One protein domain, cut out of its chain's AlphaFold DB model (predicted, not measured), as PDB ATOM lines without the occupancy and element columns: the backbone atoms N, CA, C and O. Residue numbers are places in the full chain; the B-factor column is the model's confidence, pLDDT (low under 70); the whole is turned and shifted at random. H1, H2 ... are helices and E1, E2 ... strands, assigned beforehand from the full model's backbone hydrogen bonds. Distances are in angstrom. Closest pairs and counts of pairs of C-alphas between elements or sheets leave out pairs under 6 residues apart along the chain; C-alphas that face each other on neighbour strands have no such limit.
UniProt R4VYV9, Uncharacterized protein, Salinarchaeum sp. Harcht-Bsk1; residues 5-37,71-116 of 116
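This is residues 5 to 37 and 71 to 116 of the 116 residues of an uncharacterized protein of Salinarchaeum sp. Harcht-Bsk1 (UniProt R4VYV9). A small twisted sheet of three strands makes one wall of this domain, with H1 and H2 on one face of it, H1 beside the strands and H2 over E2. The long helix H3 meets H1, H2 and the E3 edge of the sheet with its earlier part, and residues 108 to 116, of which 108 to 114 belong to H3, stick out of the body. The printed part has 79 residues, with three named strands and then three named helices in the order E1 E2 E3 H1 H2 H3; the sheet runs E1 E2 E3, antiparallel, and the class is mixed, helices and strands. The whole is compact, with a radius of gyration of the C-alphas of 12.1 A, and spans 34 by 29 by 23 A.

Begin at E1, residues 6 to 9, E2, residues 12 to 17, and E3, residues 20 to 26: they form a meander, each strand the antiparallel neighbour of the one before. In the hairpin E1 and E2, look for N 7 and O 14, 2.8 A apart and within hydrogen-bond range. In the hairpin E2 and E3, N 15 and O 22 are within range at 2.8 A. The sheet is only just strongly twisted, its C-alphas lying up to 4.0 A off the best plane. H1, residues 27 to 34, is on the sheet but over none of its strands; its closest C-alpha pair with E2 is Val 12 and Met 27, 5.4 A. H2, residues 76 to 84, is on the same face as H1, at a height over the sheet of 8.9 A; it lies over E2, slantwise to it at 55 degrees on the local plane. H3, residues 97 to 114, only grazes the sheet, with residues 97 to 103. H3 touches H1 with residues 99 to 107 alone, at a steep tilt of 54 degrees, the same way; the closest C-alphas are those of Ile 30 and Ala 103, 5.7 A. H2 and H3 form a helical hairpin at a shallow tilt of 31 degrees, opposite ways; H3 touches H2 with residues 98 to 102 alone, and the closest C-alphas are those of Ile 82 and Arg 98, 6.0 A. H1 and H2 are apart. In H1, H2 and H3 every O i to N i+4 pair is within hydrogen-bond range.

Find C-alpha 6 at (130.247, -0.283, 17.247), where E1 begins its 9.9 A. E2 is 15.7 A long and E3 18.1 A, ending at C-alpha 26, (137.359, 9.846, 20.202). H1 measures 10.5 A and H2 12.0 A. H3 runs 25.5 A to C-alpha 114 at (114.434, 6.089, 32.068).

The C-alphas farthest apart are those of Asp 88 and Leu 116, 36.3 A. Residues 38 to 70 are not printed, and C-alphas 37 and 71 are 15.1 A apart across this cut. The link H2 to H3 is long, 12 residues. The mean pLDDT of the printed part is 86.6, with residues 113 to 116 under 70.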
ATOM      1  N   GLU A   5     126.933  -2.626  14.513       91.38
ATOM      2  CA  GLU A   5     127.773  -2.717  15.701       91.38
ATOM      3  C   GLU A   5     128.650  -1.473  15.839       91.38
ATOM      4  O   GLU A   5     128.878  -0.741  14.869       91.38
ATOM      5  N   THR A   6     129.161  -1.238  17.044       91.25
ATOM      6  CA  THR A   6     130.247  -0.283  17.247       91.25
ATOM      7  C   THR A   6     131.534  -1.001  17.594       91.25
ATOM      8  O   THR A   6     131.534  -2.093  18.155       91.25
ATOM      9  N   ASP A   7     132.648  -0.381  17.239       91.88
ATOM     10  CA  ASP A   7     133.976  -0.899  17.509       91.88
ATOM     11  C   ASP A   7     134.890   0.245  17.927       91.88
ATOM     12  O   ASP A   7     134.836   1.340  17.371       91.88
ATOM     13  N   VAL A   8     135.734   0.012  18.926       90.50
ATOM     14  CA  VAL A   8     136.634   1.045  19.452       90.50
ATOM     15  C   VAL A   8     138.056   0.658  19.111       90.50
ATOM     16  O   VAL A   8     138.614  -0.266  19.702       90.50
ATOM     17  N   ARG A   9     138.657   1.394  18.180       91.25
ATOM     18  CA  ARG A   9     140.019   1.153  17.702       91.25
ATOM     19  C   ARG A   9     140.905   2.281  18.170       91.25
ATOM     20  O   ARG A   9     140.623   3.432  17.874       91.25
ATOM     21  N   GLU A  10     141.943   1.947  18.930       88.81
ATOM     22  CA  GLU A  10     142.943   2.929  19.378       88.81
ATOM     23  C   GLU A  10     142.334   4.121  20.149       88.81
ATOM     24  O   GLU A  10     142.884   5.211  20.155       88.81
ATOM     25  N   GLY A  11     141.191   3.909  20.816       88.62
ATOM     26  CA  GLY A  11     140.467   4.959  21.543       88.62
ATOM     27  C   GLY A  11     139.428   5.717  20.711       88.62
ATOM     28  O   GLY A  11     138.689   6.518  21.273       88.62
ATOM     29  N   VAL A  12     139.295   5.423  19.418       92.06
ATOM     30  CA  VAL A  12     138.343   6.063  18.502       92.06
ATOM     31  C   VAL A  12     137.151   5.144  18.237       92.06
ATOM     32  O   VAL A  12     137.310   3.973  17.869       92.06
ATOM     33  N   LEU A  13     135.943   5.675  18.415       91.81
ATOM     34  CA  LEU A  13     134.702   4.970  18.130       91.81
ATOM     35  C   LEU A  13     134.448   4.916  16.621       91.81
ATOM     36  O   LEU A  13     134.411   5.936  15.933       91.81
ATOM     37  N   HIS A  14     134.207   3.706  16.137       93.25
ATOM     38  CA  HIS A  14     133.803   3.404  14.779       93.25
ATOM     39  C   HIS A  14     132.419   2.758  14.793       93.25
ATOM     40  O   HIS A  14     132.153   1.843  15.568       93.25
ATOM     41  N   LEU A  15     131.543   3.212  13.908       92.44
ATOM     42  CA  LEU A  15     130.194   2.693  13.736       92.44
ATOM     43  C   LEU A  15     130.128   1.876  12.446       92.44
ATOM     44  O   LEU A  15     130.570   2.340  11.392       92.44
ATOM     45  N   GLU A  16     129.586   0.661  12.505       93.25
ATOM     46  CA  GLU A  16     129.340  -0.118  11.297       93.25
ATOM     47  C   GLU A  16     128.282   0.596  10.445       93.25
ATOM     48  O   GLU A  16     127.241   1.038  10.920       93.25
ATOM     49  N   THR A  17     128.533   0.697   9.149       90.50
ATOM     50  CA  THR A  17     127.610   1.247   8.159       90.50
ATOM     51  C   THR A  17     127.514   0.281   6.983       90.50
ATOM     52  O   THR A  17     128.386  -0.580   6.806       90.50
ATOM     53  N   PRO A  18     126.497   0.394   6.111       86.50
ATOM     54  CA  PRO A  18     126.439  -0.435   4.908       86.50
ATOM     55  C   PRO A  18     127.644  -0.227   3.969       86.50
ATOM     56  O   PRO A  18     127.917  -1.096   3.145       86.50
ATOM     57  N   GLY A  19     128.365   0.893   4.098       84.50
ATOM     58  CA  GLY A  19     129.582   1.202   3.342       84.50
ATOM     59  C   GLY A  19     130.893   0.793   4.026       84.50
ATOM     60  O   GLY A  19     131.953   0.993   3.437       84.50
ATOM     61  N   GLY A  20     130.846   0.230   5.240       90.94
ATOM     62  CA  GLY A  20     132.024  -0.112   6.044       90.94
ATOM     63  C   GLY A  20     132.028   0.579   7.408       90.94
ATOM     64  O   GLY A  20     130.980   0.965   7.914       90.94
ATOM     65  N   TRP A  21     133.203   0.738   8.009       92.62
ATOM     66  CA  TRP A  21     133.355   1.378   9.317       92.62
ATOM     67  C   TRP A  21     133.446   2.896   9.170       92.62
ATOM     68  O   TRP A  21     134.324   3.397   8.469       92.62
ATOM     69  N   LEU A  22     132.542   3.613   9.828       92.25
ATOM     70  CA  LEU A  22     132.516   5.069   9.879       92.25
ATOM     71  C   LEU A  22     133.134   5.545  11.187       92.25
ATOM     72  O   LEU A  22     132.670   5.180  12.261       92.25
ATOM     73  N   GLU A  23     134.144   6.397  11.093       94.25
ATOM     74  CA  GLU A  23     134.733   7.055  12.255       94.25
ATOM     75  C   GLU A  23     133.755   8.081  12.846       94.25
ATOM     76  O   GLU A  23     133.259   8.958  12.132       94.25
ATOM     77  N   VAL A  24     133.449   7.951  14.138       91.56
ATOM     78  CA  VAL A  24     132.542   8.847  14.875       91.56
ATOM     79  C   VAL A  24     133.320   9.915  15.635       91.56
ATOM     80  O   VAL A  24     132.886  11.065  15.674       91.56
ATOM     81  N   GLY A  25     134.451   9.532  16.231       91.06
ATOM     82  CA  GLY A  25     135.322  10.401  17.020       91.06
ATOM     83  C   GLY A  25     135.944   9.679  18.211       91.06
ATOM     84  O   GLY A  25     135.751   8.475  18.397       91.06
ATOM     85  N   GLU A  26     136.710  10.408  19.017       92.62
ATOM     86  CA  GLU A  26     137.359   9.846  20.202       92.62
ATOM     87  C   GLU A  26     136.331   9.408  21.248       92.62
ATOM     88  O   GLU A  26     135.410  10.141  21.599       92.62
ATOM     89  N   MET A  27     136.504   8.202  21.786       90.19
ATOM     90  CA  MET A  27     135.630   7.667  22.828       90.19
ATOM     91  C   MET A  27     135.672   8.525  24.096       90.19
ATOM     92  O   MET A  27     134.677   8.608  24.808       90.19
ATOM     93  N   ASP A  28     136.820   9.132  24.394       89.81
ATOM     94  CA  ASP A  28     136.966  10.030  25.542       89.81
ATOM     95  C   ASP A  28     136.061  11.258  25.403       89.81
ATOM     96  O   ASP A  28     135.216  11.486  26.263       89.81
ATOM     97  N   ALA A  29     136.114  11.929  24.247       90.50
ATOM     98  CA  ALA A  29     135.235  13.045  23.909       90.50
ATOM     99  C   ALA A  29     133.747  12.672  24.008       90.50
ATOM    100  O   ALA A  29     132.946  13.426  24.553       90.50
ATOM    101  N   ILE A  30     133.368  11.485  23.524       89.75
ATOM    102  CA  ILE A  30     131.988  10.991  23.645       89.75
ATOM    103  C   ILE A  30     131.595  10.837  25.116       89.75
ATOM    104  O   ILE A  30     130.506  11.254  25.497       89.75
ATOM    105  N   CYS A  31     132.464  10.261  25.949       88.44
ATOM    106  CA  CYS A  31     132.192  10.127  27.380       88.44
ATOM    107  C   CYS A  31     132.063  11.498  28.049       88.44
ATOM    108  O   CYS A  31     131.126  11.704  28.814       88.44
ATOM    109  N   GLU A  32     132.944  12.450  27.732       88.88
ATOM    110  CA  GLU A  32     132.859  13.820  28.251       88.88
ATOM    111  C   GLU A  32     131.525  14.489  27.890       88.88
ATOM    112  O   GLU A  32     130.846  15.008  28.776       88.88
ATOM    113  N   LEU A  33     131.103  14.396  26.626       88.88
ATOM    114  CA  LEU A  33     129.840  14.963  26.134       88.88
ATOM    115  C   LEU A  33     128.603  14.331  26.786       88.88
ATOM    116  O   LEU A  33     127.599  15.004  27.005       88.88
ATOM    117  N   ILE A  34     128.672  13.043  27.118       85.00
ATOM    118  CA  ILE A  34     127.598  12.309  27.802       85.00
ATOM    119  C   ILE A  34     127.498  12.690  29.292       85.00
ATOM    120  O   ILE A  34     126.453  12.484  29.912       85.00
ATOM    121  N   GLY A  35     128.556  13.265  29.873       80.88
ATOM    122  CA  GLY A  35     128.627  13.633  31.290       80.88
ATOM    123  C   GLY A  35     129.580  12.773  32.128       80.88
ATOM    124  O   GLY A  35     129.540  12.844  33.356       80.88
ATOM    125  N   GLY A  36     130.440  11.977  31.487       82.19
ATOM    126  CA  GLY A  36     131.518  11.205  32.105       82.19
ATOM    127  C   GLY A  36     131.563   9.736  31.672       82.19
ATOM    128  O   GLY A  36     130.815   9.277  30.814       82.19
ATOM    129  N   GLU A  37     132.454   8.964  32.299       77.00
ATOM    130  CA  GLU A  37     132.598   7.518  32.045       77.00
ATOM    131  C   GLU A  37     131.434   6.690  32.620       77.00
ATOM    132  O   GLU A  37     131.189   5.561  32.189       77.00
ATOM    133  N   ASP A  71     128.608  -2.775  23.558       83.00
ATOM    134  CA  ASP A  71     127.581  -3.828  23.513       83.00
ATOM    135  C   ASP A  71     126.323  -3.388  22.736       83.00
ATOM    136  O   ASP A  71     125.539  -4.204  22.244       83.00
ATOM    137  N   THR A  72     126.125  -2.076  22.576       83.06
ATOM    138  CA  THR A  72     124.945  -1.524  21.908       83.06
ATOM    139  C   THR A  72     125.060  -1.624  20.394       83.06
ATOM    140  O   THR A  72     126.055  -1.248  19.775       83.06
ATOM    141  N   THR A  73     123.958  -2.054  19.777       88.06
ATOM    142  CA  THR A  73     123.799  -2.056  18.325       88.06
ATOM    143  C   THR A  73     122.709  -1.092  17.875       88.06
ATOM    144  O   THR A  73     121.643  -0.973  18.490       88.06
ATOM    145  N   PHE A  74     122.962  -0.425  16.755       88.06
ATOM    146  CA  PHE A  74     122.146   0.666  16.238       88.06
ATOM    147  C   PHE A  74     121.372   0.246  14.987       88.06
ATOM    148  O   PHE A  74     121.783  -0.640  14.239       88.06
ATOM    149  N   ASP A  75     120.211   0.853  14.767       90.62
ATOM    150  CA  ASP A  75     119.417   0.654  13.553       90.62
ATOM    151  C   ASP A  75     119.937   1.539  12.408       90.62
ATOM    152  O   ASP A  75     120.663   2.507  12.638       90.62
ATOM    153  N   SER A  76     119.545   1.239  11.165       88.88
ATOM    154  CA  SER A  76     119.988   2.008   9.989       88.88
ATOM    155  C   SER A  76     119.689   3.499  10.096       88.88
ATOM    156  O   SER A  76     120.544   4.293   9.739       88.88
ATOM    157  N   GLU A  77     118.536   3.880  10.648       89.19
ATOM    158  CA  GLU A  77     118.142   5.288  10.793       89.19
ATOM    159  C   GLU A  77     119.122   6.073  11.675       89.19
ATOM    160  O   GLU A  77     119.510   7.189  11.334       89.19
ATOM    161  N   PHE A  78     119.576   5.464  12.775       89.88
ATOM    162  CA  PHE A  78     120.580   6.062  13.652       89.88
ATOM    163  C   PHE A  78     121.918   6.192  12.922       89.88
ATOM    164  O   PHE A  78     122.535   7.254  12.921       89.88
ATOM    165  N   VAL A  79     122.352   5.124  12.248       91.00
ATOM    166  CA  VAL A  79     123.614   5.126  11.496       91.00
ATOM    167  C   VAL A  79     123.606   6.163  10.378       91.00
ATOM    168  O   VAL A  79     124.592   6.871  10.197       91.00
ATOM    169  N   GLU A  80     122.507   6.281   9.639       90.50
ATOM    170  CA  GLU A  80     122.343   7.264   8.567       90.50
ATOM    171  C   GLU A  80     122.386   8.697   9.106       90.50
ATOM    172  O   GLU A  80     123.021   9.557   8.494       90.50
ATOM    173  N   ALA A  81     121.791   8.951  10.275       90.81
ATOM    174  CA  ALA A  81     121.868  10.252  10.932       90.81
ATOM    175  C   ALA A  81     123.314  10.619  11.316       90.81
ATOM    176  O   ALA A  81     123.768  11.719  11.001       90.81
ATOM    177  N   ILE A  82     124.065   9.685  11.910       91.50
ATOM    178  CA  ILE A  82     125.485   9.882  12.254       91.50
ATOM    179  C   ILE A  82     126.355  10.040  11.008       91.50
ATOM    180  O   ILE A  82     127.240  10.893  10.967       91.50
ATOM    181  N   ALA A  83     126.097   9.251   9.967       89.81
ATOM    182  CA  ALA A  83     126.821   9.334   8.703       89.81
ATOM    183  C   ALA A  83     126.621  10.682   7.998       89.81
ATOM    184  O   ALA A  83     127.539  11.167   7.339       89.81
ATOM    185  N   ASN A  84     125.445  11.292   8.158       90.38
ATOM    186  CA  ASN A  84     125.142  12.609   7.611       90.38
ATOM    187  C   ASN A  84     125.786  13.754   8.415       90.38
ATOM    188  O   ASN A  84     125.918  14.864   7.902       90.38
ATOM    189  N   ALA A  85     126.207  13.504   9.659       90.44
ATOM    190  CA  ALA A  85     126.907  14.494  10.464       90.44
ATOM    191  C   ALA A  85     128.386  14.621  10.027       90.44
ATOM    192  O   ALA A  85     129.076  13.606   9.832       90.44
ATOM    193  N   PRO A  86     128.905  15.852   9.871       87.44
ATOM    194  CA  PRO A  86     130.298  16.083   9.502       87.44
ATOM    195  C   PRO A  86     131.241  15.784  10.679       87.44
ATOM    196  O   PRO A  86     130.964  16.141  11.819       87.44
ATOM    197  N   LEU A  87     132.361  15.115  10.387       86.44
ATOM    198  CA  LEU A  87     133.457  14.892  11.345       86.44
ATOM    199  C   LEU A  87     134.535  15.987  11.255       86.44
ATOM    200  O   LEU A  87     135.236  16.232  12.219       86.44
ATOM    201  N   ASP A  88     134.660  16.645  10.101       84.69
ATOM    202  CA  ASP A  88     135.659  17.702   9.856       84.69
ATOM    203  C   ASP A  88     135.221  19.076  10.397       84.69
ATOM    204  O   ASP A  88     135.955  20.053  10.322       84.69
ATOM    205  N   GLU A  89     133.992  19.163  10.909       88.12
ATOM    206  CA  GLU A  89     133.462  20.377  11.514       88.12
ATOM    207  C   GLU A  89     133.307  20.167  13.009       88.12
ATOM    208  O   GLU A  89     132.614  19.241  13.432       88.12
ATOM    209  N   ASP A  90     133.891  21.072  13.782       89.81
ATOM    210  CA  ASP A  90     133.709  21.122  15.223       89.81
ATOM    211  C   ASP A  90     132.394  21.826  15.586       89.81
ATOM    212  O   ASP A  90     131.890  22.700  14.867       89.81
ATOM    213  N   ASP A  91     131.821  21.409  16.704       85.56
ATOM    214  CA  ASP A  91     130.690  22.033  17.369       85.56
ATOM    215  C   ASP A  91     131.156  23.183  18.287       85.56
ATOM    216  O   ASP A  91     132.349  23.488  18.371       85.56
ATOM    217  N   GLU A  92     130.226  23.850  18.973       83.31
ATOM    218  CA  GLU A  92     130.506  25.024  19.812       83.31
ATOM    219  C   GLU A  92     131.470  24.706  20.970       83.31
ATOM    220  O   GLU A  92     132.259  25.564  21.372       83.31
ATOM    221  N   ASP A  93     131.463  23.459  21.442       81.44
ATOM    222  CA  ASP A  93     132.352  22.937  22.486       81.44
ATOM    223  C   ASP A  93     133.718  22.444  21.959       81.44
ATOM    224  O   ASP A  93     134.562  22.004  22.737       81.44
ATOM    225  N   GLY A  94     133.977  22.539  20.648       87.31
ATOM    226  CA  GLY A  94     135.255  22.139  20.041       87.31
ATOM    227  C   GLY A  94     135.410  20.634  19.803       87.31
ATOM    228  O   GLY A  94     136.527  20.162  19.599       87.31
ATOM    229  N   TYR A  95     134.307  19.884  19.829       88.88
ATOM    230  CA  TYR A  95     134.261  18.467  19.465       88.88
ATOM    231  C   TYR A  95     133.687  18.291  18.061       88.88
ATOM    232  O   TYR A  95     132.807  19.065  17.687       88.88
ATOM    233  N   PRO A  96     134.062  17.251  17.298       92.12
ATOM    234  CA  PRO A  96     133.466  17.018  15.990       92.12
ATOM    235  C   PRO A  96     131.939  16.911  16.078       92.12
ATOM    236  O   PRO A  96     131.406  16.176  16.915       92.12
ATOM    237  N   LYS A  97     131.211  17.577  15.177       91.94
ATOM    238  CA  LYS A  97     129.735  17.573  15.149       91.94
ATOM    239  C   LYS A  97     129.163  16.163  15.099       91.94
ATOM    240  O   LYS A  97     128.132  15.889  15.705       91.94
ATOM    241  N   ARG A  98     129.836  15.240  14.407       93.12
ATOM    242  CA  ARG A  98     129.477  13.815  14.404       93.12
ATOM    243  C   ARG A  98     129.578  13.176  15.790       93.12
ATOM    244  O   ARG A  98     128.698  12.403  16.160       93.12
ATOM    245  N   THR A  99     130.629  13.493  16.539       92.75
ATOM    246  CA  THR A  99     130.840  13.018  17.910       92.75
ATOM    247  C   THR A  99     129.752  13.556  18.837       92.75
ATOM    248  O   THR A  99     129.120  12.776  19.549       92.75
ATOM    249  N   ALA A 100     129.459  14.856  18.747       91.88
ATOM    250  CA  ALA A 100     128.379  15.500  19.492       91.88
ATOM    251  C   ALA A 100     127.003  14.912  19.153       91.88
ATOM    252  O   ALA A 100     126.267  14.516  20.053       91.88
ATOM    253  N   ALA A 101     126.687  14.743  17.867       91.75
ATOM    254  CA  ALA A 101     125.432  14.137  17.424       91.75
ATOM    255  C   ALA A 101     125.262  12.690  17.920       91.75
ATOM    256  O   ALA A 101     124.147  12.271  18.236       91.75
ATOM    257  N   PHE A 102     126.352  11.919  17.997       91.69
ATOM    258  CA  PHE A 102     126.322  10.566  18.555       91.69
ATOM    259  C   PHE A 102     126.002  10.572  20.046       91.69
ATOM    260  O   PHE A 102     125.100   9.851  20.472       91.69
ATOM    261  N   ALA A 103     126.716  11.390  20.821       90.81
ATOM    262  CA  ALA A 103     126.489  11.530  22.253       90.81
ATOM    263  C   ALA A 103     125.058  12.014  22.559       90.81
ATOM    264  O   ALA A 103     124.373  11.414  23.390       90.81
ATOM    265  N   ASP A 104     124.575  13.032  21.844       89.81
ATOM    266  CA  ASP A 104     123.228  13.595  22.001       89.81
ATOM    267  C   ASP A 104     122.128  12.569  21.681       89.81
ATOM    268  O   ASP A 104     121.241  12.313  22.496       89.81
ATOM    269  N   MET A 105     122.215  11.873  20.542       89.69
ATOM    270  CA  MET A 105     121.208  10.857  20.222       89.69
ATOM    271  C   MET A 105     121.257   9.664  21.181       89.69
ATOM    272  O   MET A 105     120.208   9.120  21.533       89.69
ATOM    273  N   LEU A 106     122.446   9.236  21.613       86.75
ATOM    274  CA  LEU A 106     122.581   8.124  22.553       86.75
ATOM    275  C   LEU A 106     121.990   8.472  23.925       86.75
ATOM    276  O   LEU A 106     121.210   7.692  24.476       86.75
ATOM    277  N   THR A 107     122.311   9.655  24.446       84.44
ATOM    278  CA  THR A 107     121.749  10.161  25.707       84.44
ATOM    279  C   THR A 107     120.240  10.334  25.615       84.44
ATOM    280  O   THR A 107     119.539   9.926  26.539       84.44
ATOM    281  N   ALA A 108     119.706  10.807  24.485       84.75
ATOM    282  CA  ALA A 108     118.264  10.884  24.253       84.75
ATOM    283  C   ALA A 108     117.582   9.501  24.279       84.75
ATOM    284  O   ALA A 108     116.494   9.352  24.843       84.75
ATOM    285  N   ILE A 109     118.220   8.464  23.717       83.38
ATOM    286  CA  ILE A 109     117.725   7.078  23.795       83.38
ATOM    287  C   ILE A 109     117.716   6.592  25.250       83.38
ATOM    288  O   ILE A 109     116.744   5.966  25.684       83.38
ATOM    289  N   TRP A 110     118.778   6.859  26.011       78.94
ATOM    290  CA  TRP A 110     118.888   6.453  27.415       78.94
ATOM    291  C   TRP A 110     117.914   7.200  28.332       78.94
ATOM    292  O   TRP A 110     117.225   6.561  29.127       78.94
ATOM    293  N   ASP A 111     117.773   8.514  28.176       74.69
ATOM    294  CA  ASP A 111     116.781   9.326  28.890       74.69
ATOM    295  C   ASP A 111     115.349   8.863  28.570       74.69
ATOM    296  O   ASP A 111     114.524   8.683  29.470       74.69
ATOM    297  N   GLY A 112     115.074   8.542  27.300       71.06
ATOM    298  CA  GLY A 112     113.809   7.940  26.881       71.06
ATOM    299  C   GLY A 112     113.531   6.585  27.543       71.06
ATOM    300  O   GLY A 112     112.380   6.285  27.861       71.06
ATOM    301  N   LYS A 113     114.570   5.778  27.804       65.88
ATOM    302  CA  LYS A 113     114.451   4.507  28.538       65.88
ATOM    303  C   LYS A 113     114.223   4.683  30.040       65.88
ATOM    304  O   LYS A 113     113.625   3.790  30.633       65.88
ATOM    305  N   GLY A 114     114.689   5.773  30.653       53.56
ATOM    306  CA  GLY A 114     114.434   6.089  32.068       53.56
ATOM    307  C   GLY A 114     113.015   6.606  32.339       53.56
ATOM    308  O   GLY A 114     112.487   6.483  33.443       53.56
ATOM    309  N   LYS A 115     112.356   7.161  31.316       50.25
ATOM    310  CA  LYS A 115     111.028   7.791  31.428       50.25
ATOM    311  C   LYS A 115     109.831   6.846  31.211       50.25
ATOM    312  O   LYS A 115     108.712   7.346  31.098       50.25
ATOM    313  N   LEU A 116     110.034   5.524  31.141       41.84
ATOM    314  CA  LEU A 116     109.002   4.546  30.738       41.84
ATOM    315  C   LEU A 116     108.157   3.944  31.873       41.84
ATOM    316  O   LEU A 116     108.708   3.326  32.802       41.84
TER     317      LEU A 116